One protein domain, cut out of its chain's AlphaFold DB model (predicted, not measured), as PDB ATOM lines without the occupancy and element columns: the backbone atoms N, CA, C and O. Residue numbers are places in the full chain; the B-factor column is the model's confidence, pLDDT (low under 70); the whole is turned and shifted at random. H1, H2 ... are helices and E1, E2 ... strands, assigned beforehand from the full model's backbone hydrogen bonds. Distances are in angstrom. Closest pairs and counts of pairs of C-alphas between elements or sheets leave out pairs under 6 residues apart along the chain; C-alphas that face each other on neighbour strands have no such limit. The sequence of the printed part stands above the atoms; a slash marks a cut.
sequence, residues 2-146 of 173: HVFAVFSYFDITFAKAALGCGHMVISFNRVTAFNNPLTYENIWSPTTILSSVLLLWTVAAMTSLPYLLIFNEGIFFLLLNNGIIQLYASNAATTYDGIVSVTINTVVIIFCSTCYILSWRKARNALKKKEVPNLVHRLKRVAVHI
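This is residues 2 to 146 of the 173 residues of the protein "7TM_GPCR_Srx domain-containing protein" of Ancylostoma ceylanicum (UniProt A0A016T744). Two long helices, H1 and H5, run side by side in the same direction, and a third, H3, folds back at a slant on H1, so that H1 lies in the middle; a small hairpin of two strands, E1 and E2, sits at the end where H1 begins. H5 is much the longest part, and its last stretch, residues 127 to 144, sticks out free beyond the rest, making the great length. The printed part has 145 residues, with five named helices and two named strands in the order H1 H2 H3 H4 E1 E2 H5; the sheet E1 - E2 is antiparallel, and the class is mostly helix. The whole is extended, with a radius of gyration of the C-alphas of 24.5 A and spans of 87 by 37 by 23 A.

Start with H1, residues 2 to 35, the hub, which touches three other helices. H2, residues 40 to 43, is close to H1 but not clearly touching; the closest C-alphas, of Ala 33 and Tyr 40, are 5.7 A apart. H3, residues 46 to 64, touches residues 10 to 25 of H1 alone, closest at the C-alphas of Ala 17 and Ala 60, 5.3 A apart; they run opposite ways at a steep tilt of 37 degrees, only just beyond shallow. H4, residues 66 to 69, touches H1, closest at the C-alphas of Phe 10 and Tyr 67, 6.1 A apart. Next, E1, residues 75 to 79, and E2, residues 85 to 89, form an antiparallel hairpin; look for N 78 and O 86, 2.9 A apart, and N 88 and O 76, 2.8 A apart, both within hydrogen-bond range. The closest C-alphas of H1 and E1, of Ala 5 and Phe 76, are 5.2 A apart. H5, residues 91 to 144, touches H1 with its residues 97 to 123 alone, closest at the C-alphas of Val 31 and Ser 119, 5.1 A apart; they run the same way at a shallow tilt of 20 degrees. H2 and H5 are apart. In H1 and H3 every O i to N i+4 pair is within hydrogen-bond range, in H5 49 of 50; H2 and H4 are too short for such a pair.

Find C-alpha 2 at (83.811, 172.657, 102.775); from there H1 runs 49.8 A to C-alpha 35. H3 measures 27.0 A, E1 13.4 A and E2 13.0 A. Find C-alpha 91 at (97.509, 174.103, 92.836), where H5 begins; it runs 79.1 A to C-alpha 144 at (111.246, 97.240, 79.954).

The two C-alphas farthest apart, of Asn 81 and Ile 146, are 87.4 A apart. The printed part has no cut, and each link between successive named elements is tight. Mean pLDDT of the printed part is 89.3; residues 131 to 146 are under 70.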
ATOM      1  N   HIS A   2      82.338 172.723 102.794       87.88
ATOM      2  CA  HIS A   2      83.811 172.657 102.775       87.88
ATOM      3  C   HIS A   2      84.393 171.412 103.466       87.88
ATOM      4  O   HIS A   2      85.049 170.605 102.825       87.88
ATOM      5  N   VAL A   3      84.043 171.184 104.738       88.88
ATOM      6  CA  VAL A   3      84.496 170.011 105.513       88.88
ATOM      7  C   VAL A   3      84.216 168.696 104.774       88.88
ATOM      8  O   VAL A   3      85.080 167.832 104.691       88.88
ATOM      9  N   PHE A   4      83.037 168.572 104.159       92.31
ATOM     10  CA  PHE A   4      82.671 167.394 103.374       92.31
ATOM     11  C   PHE A   4      83.546 167.218 102.117       92.31
ATOM     12  O   PHE A   4      83.881 166.089 101.769       92.31
ATOM     13  N   ALA A   5      83.961 168.309 101.461       92.88
ATOM     14  CA  ALA A   5      84.869 168.269 100.311       92.88
ATOM     15  C   ALA A   5      86.256 167.760 100.706       92.88
ATOM     16  O   ALA A   5      86.799 166.867 100.058       92.88
ATOM     17  N   VAL A   6      86.789 168.286 101.806       93.12
ATOM     18  CA  VAL A   6      88.103 167.912 102.333       93.12
ATOM     19  C   VAL A   6      88.115 166.436 102.743       93.12
ATOM     20  O   VAL A   6      89.013 165.699 102.339       93.12
ATOM     21  N   PHE A   7      87.087 165.973 103.469       94.31
ATOM     22  CA  PHE A   7      86.948 164.553 103.819       94.31
ATOM     23  C   PHE A   7      86.803 163.661 102.583       94.31
ATOM     24  O   PHE A   7      87.486 162.648 102.488       94.31
ATOM     25  N   SER A   8      85.998 164.067 101.598       94.38
ATOM     26  CA  SER A   8      85.859 163.312 100.346       94.38
ATOM     27  C   SER A   8      87.198 163.179  99.612       94.38
ATOM     28  O   SER A   8      87.518 162.117  99.083       94.38
ATOM     29  N   TYR A   9      88.008 164.242  99.595       93.50
ATOM     30  CA  TYR A   9      89.334 164.227  98.974       93.50
ATOM     31  C   TYR A   9      90.307 163.300  99.715       93.50
ATOM     32  O   TYR A   9      91.035 162.520  99.089       93.50
ATOM     33  N   PHE A  10      90.293 163.356 101.051       94.50
ATOM     34  CA  PHE A  10      91.043 162.441 101.907       94.50
ATOM     35  C   PHE A  10      90.659 160.984 101.623       94.50
ATOM     36  O   PHE A  10      91.541 160.180 101.325       94.50
ATOM     37  N   ASP A  11      89.364 160.662 101.629       94.94
ATOM     38  CA  ASP A  11      88.860 159.300 101.433       94.94
ATOM     39  C   ASP A  11      89.246 158.739 100.063       94.94
ATOM     40  O   ASP A  11      89.706 157.600  99.963       94.94
ATOM     41  N   ILE A  12      89.127 159.547  99.002       93.12
ATOM     42  CA  ILE A  12      89.539 159.151  97.647       93.12
ATOM     43  C   ILE A  12      91.030 158.800  97.619       93.12
ATOM     44  O   ILE A  12      91.422 157.798  97.013       93.12
ATOM     45  N   THR A  13      91.869 159.613  98.258       92.31
ATOM     46  CA  THR A  13      93.323 159.407  98.235       92.31
ATOM     47  C   THR A  13      93.732 158.213  99.092       92.31
ATOM     48  O   THR A  13      94.499 157.355  98.640       92.31
ATOM     49  N   PHE A  14      93.139 158.094 100.279       94.88
ATOM     50  CA  PHE A  14      93.322 156.961 101.174       94.88
ATOM     51  C   PHE A  14      92.926 155.648 100.495       94.88
ATOM     52  O   PHE A  14      93.709 154.697 100.492       94.88
ATOM     53  N   ALA A  15      91.755 155.601  99.853       94.00
ATOM     54  CA  ALA A  15      91.263 154.409  99.173       94.00
ATOM     55  C   ALA A  15      92.203 153.958  98.043       94.00
ATOM     56  O   ALA A  15      92.523 152.771  97.948       94.00
ATOM     57  N   LYS A  16      92.707 154.889  97.218       92.00
ATOM     58  CA  LYS A  16      93.692 154.578  96.164       92.00
ATOM     59  C   LYS A  16      94.961 153.952  96.748       92.00
ATOM     60  O   LYS A  16      95.415 152.911  96.268       92.00
ATOM     61  N   ALA A  17      95.514 154.557  97.799       91.94
ATOM     62  CA  ALA A  17      96.715 154.058  98.459       91.94
ATOM     63  C   ALA A  17      96.481 152.686  99.120       91.94
ATOM     64  O   ALA A  17      97.300 151.776  98.964       91.94
ATOM     65  N   ALA A  18      95.344 152.502  99.796       93.69
ATOM     66  CA  ALA A  18      94.967 151.252 100.449       93.69
ATOM     67  C   ALA A  18      94.794 150.097  99.447       93.69
ATOM     68  O   ALA A  18      95.272 148.986  99.696       93.69
ATOM     69  N   LEU A  19      94.182 150.355  98.284       93.25
ATOM     70  CA  LEU A  19      94.074 149.371  97.200       93.25
ATOM     71  C   LEU A  19      95.457 148.954  96.680       93.25
ATOM     72  O   LEU A  19      95.740 147.758  96.573       93.25
ATOM     73  N   GLY A  20      96.348 149.919  96.426       92.50
ATOM     74  CA  GLY A  20      97.730 149.642  96.018       92.50
ATOM     75  C   GLY A  20      98.486 148.790  97.043       92.50
ATOM     76  O   GLY A  20      99.153 147.815  96.690       92.50
ATOM     77  N   CYS A  21      98.306 149.093  98.327       93.12
ATOM     78  CA  CYS A  21      98.852 148.306  99.428       93.12
ATOM     79  C   CYS A  21      98.353 146.857  99.434       93.12
ATOM     80  O   CYS A  21      99.157 145.932  99.561       93.12
ATOM     81  N   GLY A  22      97.050 146.640  99.231       93.12
ATOM     82  CA  GLY A  22      96.476 145.298  99.120       93.12
ATOM     83  C   GLY A  22      97.118 144.480  97.996       93.12
ATOM     84  O   GLY A  22      97.492 143.322  98.198       93.12
ATOM     85  N   HIS A  23      97.341 145.095  96.830       94.31
ATOM     86  CA  HIS A  23      98.026 144.440  95.712       94.31
ATOM     87  C   HIS A  23      99.464 144.029  96.041       94.31
ATOM     88  O   HIS A  23      99.895 142.945  95.630       94.31
ATOM     89  N   MET A  24     100.195 144.847  96.803       94.94
ATOM     90  CA  MET A  24     101.550 144.504  97.243       94.94
ATOM     91  C   MET A  24     101.545 143.288  98.173       94.94
ATOM     92  O   MET A  24     102.298 142.344  97.930       94.94
ATOM     93  N   VAL A  25     100.655 143.251  99.174       95.44
ATOM     94  CA  VAL A  25     100.538 142.113 100.109       95.44
ATOM     95  C   VAL A  25     100.230 140.819  99.360       95.44
ATOM     96  O   VAL A  25     100.916 139.817  99.557       95.44
ATOM     97  N   ILE A  26      99.252 140.842  98.450       95.06
ATOM     98  CA  ILE A  26      98.868 139.667  97.651       95.06
ATOM     99  C   ILE A  26     100.030 139.200  96.765       95.06
ATOM    100  O   ILE A  26     100.303 138.002  96.657       95.06
ATOM    101  N   SER A  27     100.732 140.134  96.124       95.75
ATOM    102  CA  SER A  27     101.865 139.805  95.251       95.75
ATOM    103  C   SER A  27     103.027 139.207  96.044       95.75
ATOM    104  O   SER A  27     103.624 138.218  95.611       95.75
ATOM    105  N   PHE A  28     103.312 139.747  97.230       95.38
ATOM    106  CA  PHE A  28     104.344 139.226  98.118       95.38
ATOM    107  C   PHE A  28     103.982 137.842  98.662       95.38
ATOM    108  O   PHE A  28     104.810 136.931  98.628       95.38
ATOM    109  N   ASN A  29     102.723 137.650  99.059       95.56
ATOM    110  CA  ASN A  29     102.188 136.366  99.503       95.56
ATOM    111  C   ASN A  29     102.419 135.256  98.467       95.56
ATOM    112  O   ASN A  29     102.970 134.196  98.787       95.56
ATOM    113  N   ARG A  30     102.112 135.535  97.197       93.75
ATOM    114  CA  ARG A  30     102.367 134.599  96.092       93.75
ATOM    115  C   ARG A  30     103.847 134.256  95.950       93.75
ATOM    116  O   ARG A  30     104.188 133.081  95.833       93.75
ATOM    117  N   VAL A  31     104.732 135.251  96.008       95.31
ATOM    118  CA  VAL A  31     106.186 135.022  95.929       95.31
ATOM    119  C   VAL A  31     106.653 134.091  97.029       95.31
ATOM    120  O   VAL A  31     107.379 133.138  96.754       95.31
ATOM    121  N   THR A  32     106.246 134.344  98.269       93.88
ATOM    122  CA  THR A  32     106.632 133.511  99.409       93.88
ATOM    123  C   THR A  32     106.074 132.097  99.317       93.88
ATOM    124  O   THR A  32     106.804 131.166  99.648       93.88
ATOM    125  N   ALA A  33     104.857 131.911  98.794       93.38
ATOM    126  CA  ALA A  33     104.273 130.584  98.581       93.38
ATOM    127  C   ALA A  33     105.113 129.749  97.604       93.38
ATOM    128  O   ALA A  33     105.415 128.586  97.865       93.38
ATOM    129  N   PHE A  34     105.563 130.356  96.499       91.31
ATOM    130  CA  PHE A  34     106.449 129.674  95.554       91.31
ATOM    131  C   PHE A  34     107.873 129.526  96.081       91.31
ATOM    132  O   PHE A  34     108.547 128.543  95.760       91.31
ATOM    133  N   ASN A  35     108.370 130.507  96.838       90.38
ATOM    134  CA  ASN A  35     109.764 130.523  97.249       90.38
ATOM    135  C   ASN A  35     110.063 129.615  98.435       90.38
ATOM    136  O   ASN A  35     111.053 128.884  98.366       90.38
ATOM    137  N   ASN A  36     109.205 129.648  99.451       91.62
ATOM    138  CA  ASN A  36     109.415 129.020 100.750       91.62
ATOM    139  C   ASN A  36     108.157 128.241 101.185       91.62
ATOM    140  O   ASN A  36     107.543 128.589 102.192       91.62
ATOM    141  N   PRO A  37     107.753 127.187 100.451       89.50
ATOM    142  CA  PRO A  37     106.495 126.485 100.712       89.50
ATOM    143  C   PRO A  37     106.435 125.837 102.104       89.50
ATOM    144  O   PRO A  37     105.370 125.788 102.700       89.50
ATOM    145  N   LEU A  38     107.573 125.388 102.649       92.12
ATOM    146  CA  LEU A  38     107.628 124.711 103.954       92.12
ATOM    147  C   LEU A  38     107.432 125.656 105.145       92.12
ATOM    148  O   LEU A  38     106.970 125.235 106.195       92.12
ATOM    149  N   THR A  39     107.798 126.929 104.994       92.50
ATOM    150  CA  THR A  39     107.656 127.942 106.050       92.50
ATOM    151  C   THR A  39     106.513 128.908 105.760       92.50
ATOM    152  O   THR A  39     106.325 129.867 106.502       92.50
ATOM    153  N   TYR A  40     105.776 128.697 104.666       92.81
ATOM    154  CA  TYR A  40     104.756 129.622 104.188       92.81
ATOM    155  C   TYR A  40     103.659 129.853 105.231       92.81
ATOM    156  O   TYR A  40     103.341 131.005 105.513       92.81
ATOM    157  N   GLU A  41     103.147 128.783 105.844       91.00
ATOM    158  CA  GLU A  41     102.092 128.867 106.864       91.00
ATOM    159  C   GLU A  41     102.553 129.615 108.122       91.00
ATOM    160  O   GLU A  41     101.790 130.387 108.695       91.00
ATOM    161  N   ASN A  42     103.828 129.469 108.501       92.06
ATOM    162  CA  ASN A  42     104.404 130.193 109.637       92.06
ATOM    163  C   ASN A  42     104.594 131.685 109.332       92.06
ATOM    164  O   ASN A  42     104.377 132.531 110.197       92.06
ATOM    165  N   ILE A  43     104.998 132.024 108.102       92.88
ATOM    166  CA  ILE A  43     105.181 133.419 107.676       92.88
ATOM    167  C   ILE A  43     103.820 134.114 107.569       92.88
ATOM    168  O   ILE A  43     103.639 135.199 108.116       92.88
ATOM    169  N   TRP A  44     102.851 133.486 106.902       95.25
ATOM    170  CA  TRP A  44     101.521 134.045 106.641       95.25
ATOM    171  C   TRP A  44     100.477 133.579 107.647       95.25
ATOM    172  O   TRP A  44      99.364 133.198 107.285       95.25
ATOM    173  N   SER A  45     100.830 133.661 108.926       95.00
ATOM    174  CA  SER A  45      99.859 133.489 109.999       95.00
ATOM    175  C   SER A  45      98.779 134.591 109.946       95.00
ATOM    176  O   SER A  45      99.034 135.689 109.424       95.00
ATOM    177  N   PRO A  46      97.577 134.360 110.508       93.94
ATOM    178  CA  PRO A  46      96.519 135.371 110.548       93.94
ATOM    179  C   PRO A  46      96.961 136.698 111.185       93.94
ATOM    180  O   PRO A  46      96.570 137.770 110.723       93.94
ATOM    181  N   THR A  47      97.823 136.641 112.205       94.69
ATOM    182  CA  THR A  47      98.366 137.830 112.877       94.69
ATOM    183  C   THR A  47      99.347 138.589 111.991       94.69
ATOM    184  O   THR A  47      99.306 139.821 111.974       94.69
ATOM    185  N   THR A  48     100.178 137.894 111.203       94.19
ATOM    186  CA  THR A  48     101.068 138.539 110.225       94.19
ATOM    187  C   THR A  48     100.269 139.223 109.123       94.19
ATOM    188  O   THR A  48     100.575 140.363 108.767       94.19
ATOM    189  N   ILE A  49      99.231 138.561 108.594       93.38
ATOM    190  CA  ILE A  49      98.351 139.134 107.562       93.38
ATOM    191  C   ILE A  49      97.706 140.413 108.090       93.38
ATOM    192  O   ILE A  49      97.832 141.466 107.464       93.38
ATOM    193  N   LEU A  50      97.069 140.333 109.261       93.75
ATOM    194  CA  LEU A  50      96.384 141.469 109.867       93.75
ATOM    195  C   LEU A  50      97.355 142.623 110.145       93.75
ATOM    196  O   LEU A  50      97.092 143.751 109.736       93.75
ATOM    197  N   SER A  51      98.503 142.335 110.764       94.88
ATOM    198  CA  SER A  51      99.535 143.341 111.046       94.88
ATOM    199  C   SER A  51     100.041 144.011 109.769       94.88
ATOM    200  O   SER A  51     100.179 145.229 109.729       94.88
ATOM    201  N   SER A  52     100.262 143.243 108.698       94.62
ATOM    202  CA  SER A  52     100.736 143.780 107.415       94.62
ATOM    203  C   SER A  52      99.716 144.726 106.783       94.62
ATOM    204  O   SER A  52     100.081 145.797 106.299       94.62
ATOM    205  N   VAL A  53      98.432 144.356 106.811       92.94
ATOM    206  CA  VAL A  53      97.346 145.196 106.290       92.94
ATOM    207  C   VAL A  53      97.210 146.473 107.117       92.94
ATOM    208  O   VAL A  53      97.194 147.558 106.541       92.94
ATOM    209  N   LEU A  54      97.188 146.367 108.449       94.31
ATOM    210  CA  LEU A  54      97.071 147.521 109.345       94.31
ATOM    211  C   LEU A  54      98.246 148.491 109.199       94.31
ATOM    212  O   LEU A  54      98.033 149.702 109.141       94.31
ATOM    213  N   LEU A  55      99.477 147.985 109.094       95.56
ATOM    214  CA  LEU A  55     100.659 148.822 108.887       95.56
ATOM    215  C   LEU A  55     100.567 149.594 107.571       95.56
ATOM    216  O   LEU A  55     100.766 150.806 107.547       95.56
ATOM    217  N   LEU A  56     100.209 148.918 106.481       93.94
ATOM    218  CA  LEU A  56     100.090 149.566 105.177       93.94
ATOM    219  C   LEU A  56      98.931 150.565 105.116       93.94
ATOM    220  O   LEU A  56      99.071 151.633 104.526       93.94
ATOM    221  N   TRP A  57      97.805 150.259 105.757       92.81
ATOM    222  CA  TRP A  57      96.688 151.195 105.880       92.81
ATOM    223  C   TRP A  57      97.070 152.413 106.715       92.81
ATOM    224  O   TRP A  57      96.714 153.531 106.359       92.81
ATOM    225  N   THR A  58      97.860 152.227 107.770       94.88
ATOM    226  CA  THR A  58      98.397 153.346 108.554       94.88
ATOM    227  C   THR A  58      99.265 154.248 107.677       94.88
ATOM    228  O   THR A  58      99.101 155.464 107.699       94.88
ATOM    229  N   VAL A  59     100.128 153.678 106.829       93.44
ATOM    230  CA  VAL A  59     100.926 154.453 105.860       93.44
ATOM    231  C   VAL A  59     100.032 155.180 104.844       93.44
ATOM    232  O   VAL A  59     100.260 156.356 104.556       93.44
ATOM    233  N   ALA A  60      98.982 154.532 104.335       93.44
ATOM    234  CA  ALA A  60      98.005 155.155 103.437       93.44
ATOM    235  C   ALA A  60      97.260 156.329 104.105       93.44
ATOM    236  O   ALA A  60      97.065 157.381 103.493       93.44
ATOM    237  N   ALA A  61      96.883 156.184 105.377       93.81
ATOM    238  CA  ALA A  61      96.242 157.246 106.148       93.81
ATOM    239  C   ALA A  61      97.209 158.412 106.386       93.81
ATOM    240  O   ALA A  61      96.864 159.560 106.119       93.81
ATOM    241  N   MET A  62      98.445 158.123 106.802       94.56
ATOM    242  CA  MET A  62      99.481 159.131 107.046       94.56
ATOM    243  C   MET A  62      99.836 159.929 105.790       94.56
ATOM    244  O   MET A  62     100.006 161.140 105.863       94.56
ATOM    245  N   THR A  63      99.911 159.275 104.628       93.12
ATOM    246  CA  THR A  63     100.174 159.951 103.344       93.12
ATOM    247  C   THR A  63      99.003 160.818 102.874       93.12
ATOM    248  O   THR A  63      99.224 161.804 102.168       93.12
ATOM    249  N   SER A  64      97.780 160.501 103.306       93.69
ATOM    250  CA  SER A  64      96.563 161.268 103.004       93.69
ATOM    251  C   SER A  64      96.281 162.376 104.032       93.69
ATOM    252  O   SER A  64      95.595 163.350 103.736       93.69
ATOM    253  N   LEU A  65      96.840 162.284 105.241       94.44
ATOM    254  CA  LEU A  65      96.615 163.235 106.335       94.44
ATOM    255  C   LEU A  65      96.923 164.712 105.990       94.44
ATOM    256  O   LEU A  65      96.182 165.584 106.453       94.44
ATOM    257  N   PRO A  66      97.934 165.047 105.158       94.00
ATOM    258  CA  PRO A  66      98.199 166.430 104.757       94.00
ATOM    259  C   PRO A  66      97.017 167.148 104.095       94.00
ATOM    260  O   PRO A  66      96.923 168.370 104.211       94.00
ATOM    261  N   TYR A  67      96.082 166.430 103.463       92.62
ATOM    262  CA  TYR A  67      94.874 167.051 102.907       92.62
ATOM    263  C   TYR A  67      93.955 167.630 103.986       92.62
ATOM    264  O   TYR A  67      93.330 168.661 103.763       92.62
ATOM    265  N   LEU A  68      93.918 167.007 105.169       92.75
ATOM    266  CA  LEU A  68      93.115 167.467 106.305       92.75
ATOM    267  C   LEU A  68      93.796 168.607 107.073       92.75
ATOM    268  O   LEU A  68      93.114 169.511 107.553       92.75
ATOM    269  N   LEU A  69      95.126 168.553 107.206       92.75
ATOM    270  CA  LEU A  69      95.882 169.447 108.094       92.75
ATOM    271  C   LEU A  69      96.495 170.662 107.390       92.75
ATOM    272  O   LEU A  69      96.573 171.729 107.990       92.75
ATOM    273  N   ILE A  70      96.960 170.503 106.148       92.56
ATOM    274  CA  ILE A  70      97.751 171.521 105.436       92.56
ATOM    275  C   ILE A  70      96.947 172.116 104.283       92.56
ATOM    276  O   ILE A  70      96.900 173.330 104.117       92.56
ATOM    277  N   PHE A  71      96.297 171.267 103.487       91.50
ATOM    278  CA  PHE A  71      95.615 171.692 102.259       91.50
ATOM    279  C   PHE A  71      94.114 171.941 102.421       91.50
ATOM    280  O   PHE A  71      93.426 172.113 101.418       91.50
ATOM    281  N   ASN A  72      93.618 171.980 103.661       89.19
ATOM    282  CA  ASN A  72      92.195 172.064 103.991       89.19
ATOM    283  C   ASN A  72      91.495 173.212 103.245       89.19
ATOM    284  O   ASN A  72      90.597 172.964 102.452       89.19
ATOM    285  N   GLU A  73      92.012 174.436 103.380       89.88
ATOM    286  CA  GLU A  73      91.467 175.654 102.750       89.88
ATOM    287  C   GLU A  73      91.505 175.639 101.211       89.88
ATOM    288  O   GLU A  73      90.886 176.464 100.541       89.88
ATOM    289  N   GLY A  74      92.277 174.724 100.622       89.50
ATOM    290  CA  GLY A  74      92.436 174.600  99.181       89.50
ATOM    291  C   GLY A  74      91.434 173.660  98.517       89.50
ATOM    292  O   GLY A  74      91.498 173.537  97.297       89.50
ATOM    293  N   ILE A  75      90.567 172.971  99.267       93.31
ATOM    294  CA  ILE A  75      89.723 171.886  98.748       93.31
ATOM    295  C   ILE A  75      88.243 172.231  98.923       93.31
ATOM    296  O   ILE A  75      87.741 172.395 100.030       93.31
ATOM    297  N   PHE A  76      87.501 172.284  97.821       93.81
ATOM    298  CA  PHE A  76      86.085 172.645  97.847       93.81
ATOM    299  C   PHE A  76      85.316 172.040  96.674       93.81
ATOM    300  O   PHE A  76      85.884 171.593  95.681       93.81
ATOM    301  N   PHE A  77      83.990 172.030  96.788       93.62
ATOM    302  CA  PHE A  77      83.116 171.664  95.680       93.62
ATOM    303  C   PHE A  77      82.775 172.889  94.841       93.62
ATOM    304  O   PHE A  77      82.393 173.927  95.381       93.62
ATOM    305  N   LEU A  78      82.861 172.740  93.523       92.75
ATOM    306  CA  LEU A  78      82.438 173.738  92.553       92.75
ATOM    307  C   LEU A  78      81.245 173.186  91.768       92.75
ATOM    308  O   LEU A  78      81.316 172.087  91.220       92.75
ATOM    309  N   LEU A  79      80.140 173.933  91.745       92.88
ATOM    310  CA  LEU A  79      78.975 173.611  90.921       92.88
ATOM    311  C   LEU A  79      79.182 174.224  89.535       92.88
ATOM    312  O   LEU A  79      79.235 175.444  89.396       92.88
ATOM    313  N   LEU A  80      79.327 173.379  88.520       92.56
ATOM    314  CA  LEU A  80      79.472 173.813  87.135       92.56
ATOM    315  C   LEU A  80      78.109 174.197  86.540       92.56
ATOM    316  O   LEU A  80      77.059 173.722  86.972       92.56
ATOM    317  N   ASN A  81      78.133 175.004  85.475       91.25
ATOM    318  CA  ASN A  81      76.932 175.490  84.776       91.25
ATOM    319  C   ASN A  81      76.039 174.375  84.194       91.25
ATOM    320  O   ASN A  81      74.881 174.616  83.876       91.25
ATOM    321  N   ASN A  82      76.562 173.156  84.049       94.38
ATOM    322  CA  ASN A  82      75.824 171.968  83.611       94.38
ATOM    323  C   ASN A  82      75.195 171.175  84.776       94.38
ATOM    324  O   ASN A  82      74.695 170.074  84.560       94.38
ATOM    325  N   GLY A  83      75.247 171.699  86.005       92.88
ATOM    326  CA  GLY A  83      74.724 171.047  87.207       92.88
ATOM    327  C   GLY A  83      75.649 169.984  87.812       92.88
ATOM    328  O   GLY A  83      75.261 169.329  88.776       92.88
ATOM    329  N   ILE A  84      76.864 169.800  87.282       93.31
ATOM    330  CA  ILE A  84      77.837 168.845  87.828       93.31
ATOM    331  C   ILE A  84      78.544 169.460  89.035       93.31
ATOM    332  O   ILE A  84      79.071 170.569  88.964       93.31
ATOM    333  N   ILE A  85      78.603 168.710  90.136       91.75
ATOM    334  CA  ILE A  85      79.432 169.048  91.293       91.75
ATOM    335  C   ILE A  85      80.813 168.432  91.078       91.75
ATOM    336  O   ILE A  85      80.954 167.211  91.037       91.75
ATOM    337  N   GLN A  86      81.835 169.273  90.951       92.38
ATOM    338  CA  GLN A  86      83.223 168.846  90.818       92.38
ATOM    339  C   GLN A  86      83.986 169.120  92.112       92.38
ATOM    340  O   GLN A  86      83.872 170.194  92.702       92.38
ATOM    341  N   LEU A  87      84.785 168.146  92.545       92.81
ATOM    342  CA  LEU A  87      85.740 168.330  93.630       92.81
ATOM    343  C   LEU A  87      86.972 169.055  93.080       92.81
ATOM    344  O   LEU A  87      87.665 168.531  92.206       92.81
ATOM    345  N   TYR A  88      87.204 170.269  93.561       92.25
ATOM    346  CA  TYR A  88      88.317 171.118  93.167       92.25
ATOM    347  C   TYR A  88      89.355 171.177  94.290       92.25
ATOM    348  O   TYR A  88      89.010 171.185  95.472       92.25
ATOM    349  N   ALA A  89      90.627 171.230  93.905       92.12
ATOM    350  CA  ALA A  89      91.756 171.362  94.809       92.12
ATOM    351  C   ALA A  89      92.693 172.467  94.298       92.12
ATOM    352  O   ALA A  89      92.844 172.660  93.092       92.12
ATOM    353  N   SER A  90      93.305 173.214  95.214       92.50
ATOM    354  CA  SER A  90      94.263 174.268  94.890       92.50
ATOM    355  C   SER A  90      95.528 173.695  94.245       92.50
ATOM    356  O   SER A  90      95.867 172.528  94.444       92.50
ATOM    357  N   ASN A  91      96.288 174.532  93.530       92.38
ATOM    358  CA  ASN A  91      97.509 174.103  92.836       92.38
ATOM    359  C   ASN A  91      98.485 173.335  93.743       92.38
ATOM    360  O   ASN A  91      99.098 172.365  93.300       92.38
ATOM    361  N   ALA A  92      98.617 173.733  95.012       91.88
ATOM    362  CA  ALA A  92      99.482 173.047  95.968       91.88
ATOM    363  C   ALA A  92      98.964 171.636  96.305       91.88
ATOM    364  O   ALA A  92      99.730 170.673  96.250       91.88
ATOM    365  N   ALA A  93      97.662 171.505  96.574       92.31
ATOM    366  CA  ALA A  93      97.014 170.231  96.873       92.31
ATOM    367  C   ALA A  93      97.052 169.274  95.671       92.31
ATOM    368  O   ALA A  93      97.389 168.101  95.822       92.31
ATOM    369  N   THR A  94      96.788 169.783  94.464       93.44
ATOM    370  CA  THR A  94      96.873 169.010  93.216       93.44
ATOM    371  C   THR A  94      98.302 168.570  92.911       93.44
ATOM    372  O   THR A  94      98.517 167.443  92.472       93.44
ATOM    373  N   THR A  95      99.299 169.425  93.160       94.88
ATOM    374  CA  THR A  95     100.712 169.064  92.959       94.88
ATOM    375  C   THR A  95     101.130 167.953  93.918       94.88
ATOM    376  O   THR A  95     101.759 166.981  93.498       94.88
ATOM    377  N   TYR A  96     100.748 168.068  95.192       93.81
ATOM    378  CA  TYR A  96     101.000 167.025  96.181       93.81
ATOM    379  C   TYR A  96     100.306 165.707  95.799       93.81
ATOM    380  O   TYR A  96     100.966 164.667  95.796       93.81
ATOM    381  N   ASP A  97      99.038 165.746  95.371       92.81
ATOM    382  CA  ASP A  97      98.322 164.561  94.874       92.81
ATOM    383  C   ASP A  97      99.019 163.920  93.677       92.81
ATOM    384  O   ASP A  97      99.220 162.706  93.657       92.81
ATOM    385  N   GLY A  98      99.481 164.725  92.720       94.00
ATOM    386  CA  GLY A  98     100.258 164.241  91.583       94.00
ATOM    387  C   GLY A  98     101.527 163.502  92.016       94.00
ATOM    388  O   GLY A  98     101.761 162.372  91.582       94.00
ATOM    389  N   ILE A  99     102.323 164.099  92.907       94.69
ATOM    390  CA  ILE A  99     103.572 163.500  93.407       94.69
ATOM    391  C   ILE A  99     103.289 162.201  94.165       94.69
ATOM    392  O   ILE A  99     103.922 161.178  93.891       94.69
ATOM    393  N   VAL A 100     102.332 162.218  95.096       93.12
ATOM    394  CA  VAL A 100     101.964 161.045  95.899       93.12
ATOM    395  C   VAL A 100     101.422 159.934  95.008       93.12
ATOM    396  O   VAL A 100     101.872 158.794  95.112       93.12
ATOM    397  N   SER A 101     100.519 160.258  94.083       93.25
ATOM    398  CA  SER A 101      99.929 159.303  93.145       93.25
ATOM    399  C   SER A 101     100.988 158.648  92.262       93.25
ATOM    400  O   SER A 101     101.039 157.420  92.173       93.25
ATOM    401  N   VAL A 102     101.882 159.430  91.647       95.44
ATOM    402  CA  VAL A 102     102.971 158.887  90.818       95.44
ATOM    403  C   VAL A 102     103.896 158.008  91.653       95.44
ATOM    404  O   VAL A 102     104.239 156.905  91.225       95.44
ATOM    405  N   THR A 103     104.259 158.454  92.854       94.25
ATOM    406  CA  THR A 103     105.168 157.719  93.742       94.25
ATOM    407  C   THR A 103     104.563 156.384  94.166       94.25
ATOM    408  O   THR A 103     105.175 155.338  93.945       94.25
ATOM    409  N   ILE A 104     103.344 156.391  94.713       93.25
ATOM    410  CA  ILE A 104     102.657 155.179  95.175       93.25
ATOM    411  C   ILE A 104     102.448 154.212  94.010       93.25
ATOM    412  O   ILE A 104     102.813 153.043  94.121       93.25
ATOM    413  N   ASN A 105     101.921 154.683  92.877       94.62
ATOM    414  CA  ASN A 105     101.674 153.815  91.726       94.62
ATOM    415  C   ASN A 105     102.970 153.206  91.184       94.62
ATOM    416  O   ASN A 105     103.011 152.009  90.907       94.62
ATOM    417  N   THR A 106     104.044 153.990  91.080       96.50
ATOM    418  CA  THR A 106     105.343 153.495  90.600       96.50
ATOM    419  C   THR A 106     105.906 152.430  91.535       96.50
ATOM    420  O   THR A 106     106.314 151.363  91.074       96.50
ATOM    421  N   VAL A 107     105.870 152.668  92.850       95.50
ATOM    422  CA  VAL A 107     106.320 151.696  93.857       95.50
ATOM    423  C   VAL A 107     105.501 150.409  93.768       95.50
ATOM    424  O   VAL A 107     106.079 149.326  93.673       95.50
ATOM    425  N   VAL A 108     104.171 150.515  93.726       96.19
ATOM    426  CA  VAL A 108     103.268 149.359  93.629       96.19
ATOM    427  C   VAL A 108     103.538 148.565  92.351       96.19
ATOM    428  O   VAL A 108     103.678 147.343  92.418       96.19
ATOM    429  N   ILE A 109     103.661 149.229  91.198       97.06
ATOM    430  CA  ILE A 109     103.909 148.574  89.906       97.06
ATOM    431  C   ILE A 109     105.260 147.859  89.908       97.06
ATOM    432  O   ILE A 109     105.315 146.684  89.538       97.06
ATOM    433  N   ILE A 110     106.339 148.525  90.329       98.00
ATOM    434  CA  ILE A 110     107.684 147.931  90.357       98.00
ATOM    435  C   ILE A 110     107.711 146.733  91.306       98.00
ATOM    436  O   ILE A 110     108.194 145.656  90.934       98.00
ATOM    437  N   PHE A 111     107.155 146.890  92.508       97.38
ATOM    438  CA  PHE A 111     107.111 145.834  93.513       97.38
ATOM    439  C   PHE A 111     106.318 144.625  93.012       97.38
ATOM    440  O   PHE A 111     106.842 143.511  92.961       97.38
ATOM    441  N   CYS A 112     105.080 144.842  92.557       97.12
ATOM    442  CA  CYS A 112     104.221 143.766  92.072       97.12
ATOM    443  C   CYS A 112     104.834 143.072  90.853       97.12
ATOM    444  O   CYS A 112     104.885 141.844  90.817       97.12
ATOM    445  N   SER A 113     105.361 143.826  89.884       97.88
ATOM    446  CA  SER A 113     106.008 143.261  88.691       97.88
ATOM    447  C   SER A 113     107.200 142.383  89.062       97.88
ATOM    448  O   SER A 113     107.327 141.263  88.564       97.88
ATOM    449  N   THR A 114     108.033 142.841  89.999       97.75
ATOM    450  CA  THR A 114     109.163 142.059  90.519       97.75
ATOM    451  C   THR A 114     108.671 140.765  91.162       97.75
ATOM    452  O   THR A 114     109.152 139.679  90.826       97.75
ATOM    453  N   CYS A 115     107.652 140.844  92.021       97.25
ATOM    454  CA  CYS A 115     107.038 139.676  92.643       97.25
ATOM    455  C   CYS A 115     106.486 138.678  91.611       97.25
ATOM    456  O   CYS A 115     106.724 137.468  91.708       97.25
ATOM    457  N   TYR A 116     105.789 139.164  90.586       95.56
ATOM    458  CA  TYR A 116     105.251 138.322  89.520       95.56
ATOM    459  C   TYR A 116     106.353 137.635  88.716       95.56
ATOM    460  O   TYR A 116     106.270 136.428  88.487       95.56
ATOM    461  N   ILE A 117     107.412 138.356  88.343       96.62
ATOM    462  CA  ILE A 117     108.545 137.789  87.602       96.62
ATOM    463  C   ILE A 117     109.233 136.692  88.422       96.62
ATOM    464  O   ILE A 117     109.521 135.616  87.891       96.62
ATOM    465  N   LEU A 118     109.472 136.926  89.717       95.69
ATOM    466  CA  LEU A 118     110.089 135.936  90.605       95.69
ATOM    467  C   LEU A 118     109.217 134.683  90.756       95.69
ATOM    468  O   LEU A 118     109.713 133.563  90.602       95.69
ATOM    469  N   SER A 119     107.915 134.872  90.979       93.75
ATOM    470  CA  SER A 119     106.941 133.778  91.077       93.75
ATOM    471  C   SER A 119     106.893 132.958  89.785       93.75
ATOM    472  O   SER A 119     106.986 131.730  89.816       93.75
ATOM    473  N   TRP A 120     106.829 133.631  88.633       94.06
ATOM    474  CA  TRP A 120     106.781 132.995  87.317       94.06
ATOM    475  C   TRP A 120     108.046 132.190  87.008       94.06
ATOM    476  O   TRP A 120     107.955 131.035  86.579       94.06
ATOM    477  N   ARG A 121     109.234 132.753  87.274       94.19
ATOM    478  CA  ARG A 121     110.516 132.052  87.087       94.19
ATOM    479  C   ARG A 121     110.558 130.759  87.896       94.19
ATOM    480  O   ARG A 121     110.936 129.712  87.364       94.19
ATOM    481  N   LYS A 122     110.139 130.801  89.165       91.81
ATOM    482  CA  LYS A 122     110.157 129.614  90.026       91.81
ATOM    483  C   LYS A 122     109.126 128.572  89.605       91.81
ATOM    484  O   LYS A 122     109.477 127.395  89.513       91.81
ATOM    485  N   ALA A 123     107.911 128.992  89.256       89.81
ATOM    486  CA  ALA A 123     106.877 128.099  88.738       89.81
ATOM    487  C   ALA A 123     107.332 127.370  87.457       89.81
ATOM    488  O   ALA A 123     107.214 126.148  87.357       89.81
ATOM    489  N   ARG A 124     107.944 128.086  86.501       90.12
ATOM    490  CA  ARG A 124     108.492 127.489  85.267       90.12
ATOM    491  C   ARG A 124     109.600 126.477  85.548       90.12
ATOM    492  O   ARG A 124     109.629 125.416  84.927       90.12
ATOM    493  N   ASN A 125     110.490 126.776  86.491       89.31
ATOM    494  CA  ASN A 125     111.567 125.862  86.870       89.31
ATOM    495  C   ASN A 125     111.037 124.593  87.556       89.31
ATOM    496  O   ASN A 125     111.564 123.508  87.312       89.31
ATOM    497  N   ALA A 126     109.983 124.705  88.369       85.44
ATOM    498  CA  ALA A 126     109.334 123.554  88.993       85.44
ATOM    499  C   ALA A 126     108.677 122.623  87.958       85.44
ATOM    500  O   ALA A 126     108.814 121.405  88.061       85.44
ATOM    501  N   LEU A 127     108.031 123.180  86.926       84.50
ATOM    502  CA  LEU A 127     107.433 122.394  85.838       84.50
ATOM    503  C   LEU A 127     108.487 121.635  85.025       84.50
ATOM    504  O   LEU A 127     108.369 120.422  84.866       84.50
ATOM    505  N   LYS A 128     109.571 122.310  84.612       82.81
ATOM    506  CA  LYS A 128     110.690 121.658  83.905       82.81
ATOM    507  C   LYS A 128     111.279 120.501  84.718       82.81
ATOM    508  O   LYS A 128     111.521 119.424  84.183       82.81
ATOM    509  N   LYS A 129     111.459 120.698  86.030       77.06
ATOM    510  CA  LYS A 129     111.942 119.648  86.940       77.06
ATOM    511  C   LYS A 129     110.974 118.477  87.092       77.06
ATOM    512  O   LYS A 129     111.435 117.408  87.455       77.06
ATOM    513  N   LYS A 130     109.672 118.657  86.856       72.69
ATOM    514  CA  LYS A 130     108.666 117.586  86.943       72.69
ATOM    515  C   LYS A 130     108.536 116.808  85.631       72.69
ATOM    516  O   LYS A 130     108.284 115.607  85.667       72.69
ATOM    517  N   GLU A 131     108.741 117.460  84.488       66.38
ATOM    518  CA  GLU A 131     108.698 116.826  83.162       66.38
ATOM    519  C   GLU A 131     109.879 115.878  82.921       66.38
ATOM    520  O   GLU A 131     109.667 114.762  82.454       66.38
ATOM    521  N   VAL A 132     111.100 116.265  83.307       61.72
ATOM    522  CA  VAL A 132     112.313 115.437  83.137       61.72
ATOM    523  C   VAL A 132     112.203 114.049  83.803       61.72
ATOM    524  O   VAL A 132     112.381 113.050  83.107       61.72
ATOM    525  N   PRO A 133     111.860 113.912  85.099       60.69
ATOM    526  CA  PRO A 133     111.706 112.606  85.733       60.69
ATOM    527  C   PRO A 133     110.501 111.832  85.191       60.69
ATOM    528  O   PRO A 133     110.574 110.611  85.096       60.69
ATOM    529  N   ASN A 134     109.421 112.500  84.764       59.59
ATOM    530  CA  ASN A 134     108.283 111.822  84.132       59.59
ATOM    531  C   ASN A 134     108.649 111.226  82.766       59.59
ATOM    532  O   ASN A 134     108.212 110.121  82.441       59.59
ATOM    533  N   LEU A 135     109.468 111.930  81.980       59.38
ATOM    534  CA  LEU A 135     109.977 111.437  80.704       59.38
ATOM    535  C   LEU A 135     110.916 110.243  80.920       59.38
ATOM    536  O   LEU A 135     110.743 109.211  80.281       59.38
ATOM    537  N   VAL A 136     111.837 110.338  81.885       61.62
ATOM    538  CA  VAL A 136     112.734 109.230  82.261       61.62
ATOM    539  C   VAL A 136     111.941 108.014  82.747       61.62
ATOM    540  O   VAL A 136     112.235 106.885  82.359       61.62
ATOM    541  N   HIS A 137     110.892 108.217  83.547       59.88
ATOM    542  CA  HIS A 137     110.068 107.119  84.053       59.88
ATOM    543  C   HIS A 137     109.177 106.488  82.970       59.88
ATOM    544  O   HIS A 137     108.896 105.287  83.029       59.88
ATOM    545  N   ARG A 138     108.737 107.267  81.970       58.28
ATOM    546  CA  ARG A 138     108.041 106.751  80.779       58.28
ATOM    547  C   ARG A 138     108.989 105.989  79.855       58.28
ATOM    548  O   ARG A 138     108.638 104.891  79.443       58.28
ATOM    549  N   LEU A 139     110.190 106.507  79.596       61.84
ATOM    550  CA  LEU A 139     111.198 105.832  78.771       61.84
ATOM    551  C   LEU A 139     111.668 104.517  79.403       61.84
ATOM    552  O   LEU A 139     111.743 103.514  78.702       61.84
ATOM    553  N   LYS A 140     111.873 104.469  80.728       62.03
ATOM    554  CA  LYS A 140     112.149 103.205  81.436       62.03
ATOM    555  C   LYS A 140     111.009 102.191  81.296       62.03
ATOM    556  O   LYS A 140     111.282 101.016  81.102       62.03
ATOM    557  N   ARG A 141     109.742 102.624  81.349       57.78
ATOM    558  CA  ARG A 141     108.593 101.723  81.134       57.78
ATOM    559  C   ARG A 141     108.510 101.180  79.708       57.78
ATOM    560  O   ARG A 141     108.151 100.025  79.538       57.78
ATOM    561  N   VAL A 142     108.841 101.992  78.704       60.41
ATOM    562  CA  VAL A 142     108.877 101.537  77.305       60.41
ATOM    563  C   VAL A 142     110.052 100.584  77.070       60.41
ATOM    564  O   VAL A 142     109.865  99.560  76.426       60.41
ATOM    565  N   ALA A 143     111.230 100.863  77.637       57.53
ATOM    566  CA  ALA A 143     112.408 100.006  77.500       57.53
ATOM    567  C   ALA A 143     112.212  98.613  78.130       57.53
ATOM    568  O   ALA A 143     112.566  97.618  77.511       57.53
ATOM    569  N   VAL A 144     111.568  98.527  79.301       57.78
ATOM    570  CA  VAL A 144     111.246  97.240  79.954       57.78
ATOM    571  C   VAL A 144     110.284  96.386  79.115       57.78
ATOM    572  O   VAL A 144     110.308  95.169  79.211       57.78
ATOM    573  N   HIS A 145     109.474  96.989  78.243       52.28
ATOM    574  CA  HIS A 145     108.569  96.248  77.358       52.28
ATOM    575  C   HIS A 145     109.203  95.784  76.038       52.28
ATOM    576  O   HIS A 145     108.543  95.100  75.254       52.28
ATOM    577  N   ILE A 146     110.457  96.160  75.768       53.81
ATOM    578  CA  ILE A 146     111.184  95.767  74.553       53.81
ATOM    579  C   ILE A 146     112.085  94.543  74.809       53.81
ATOM    580  O   ILE A 146     112.348  93.803  73.867       53.81
TER     581      ILE A 146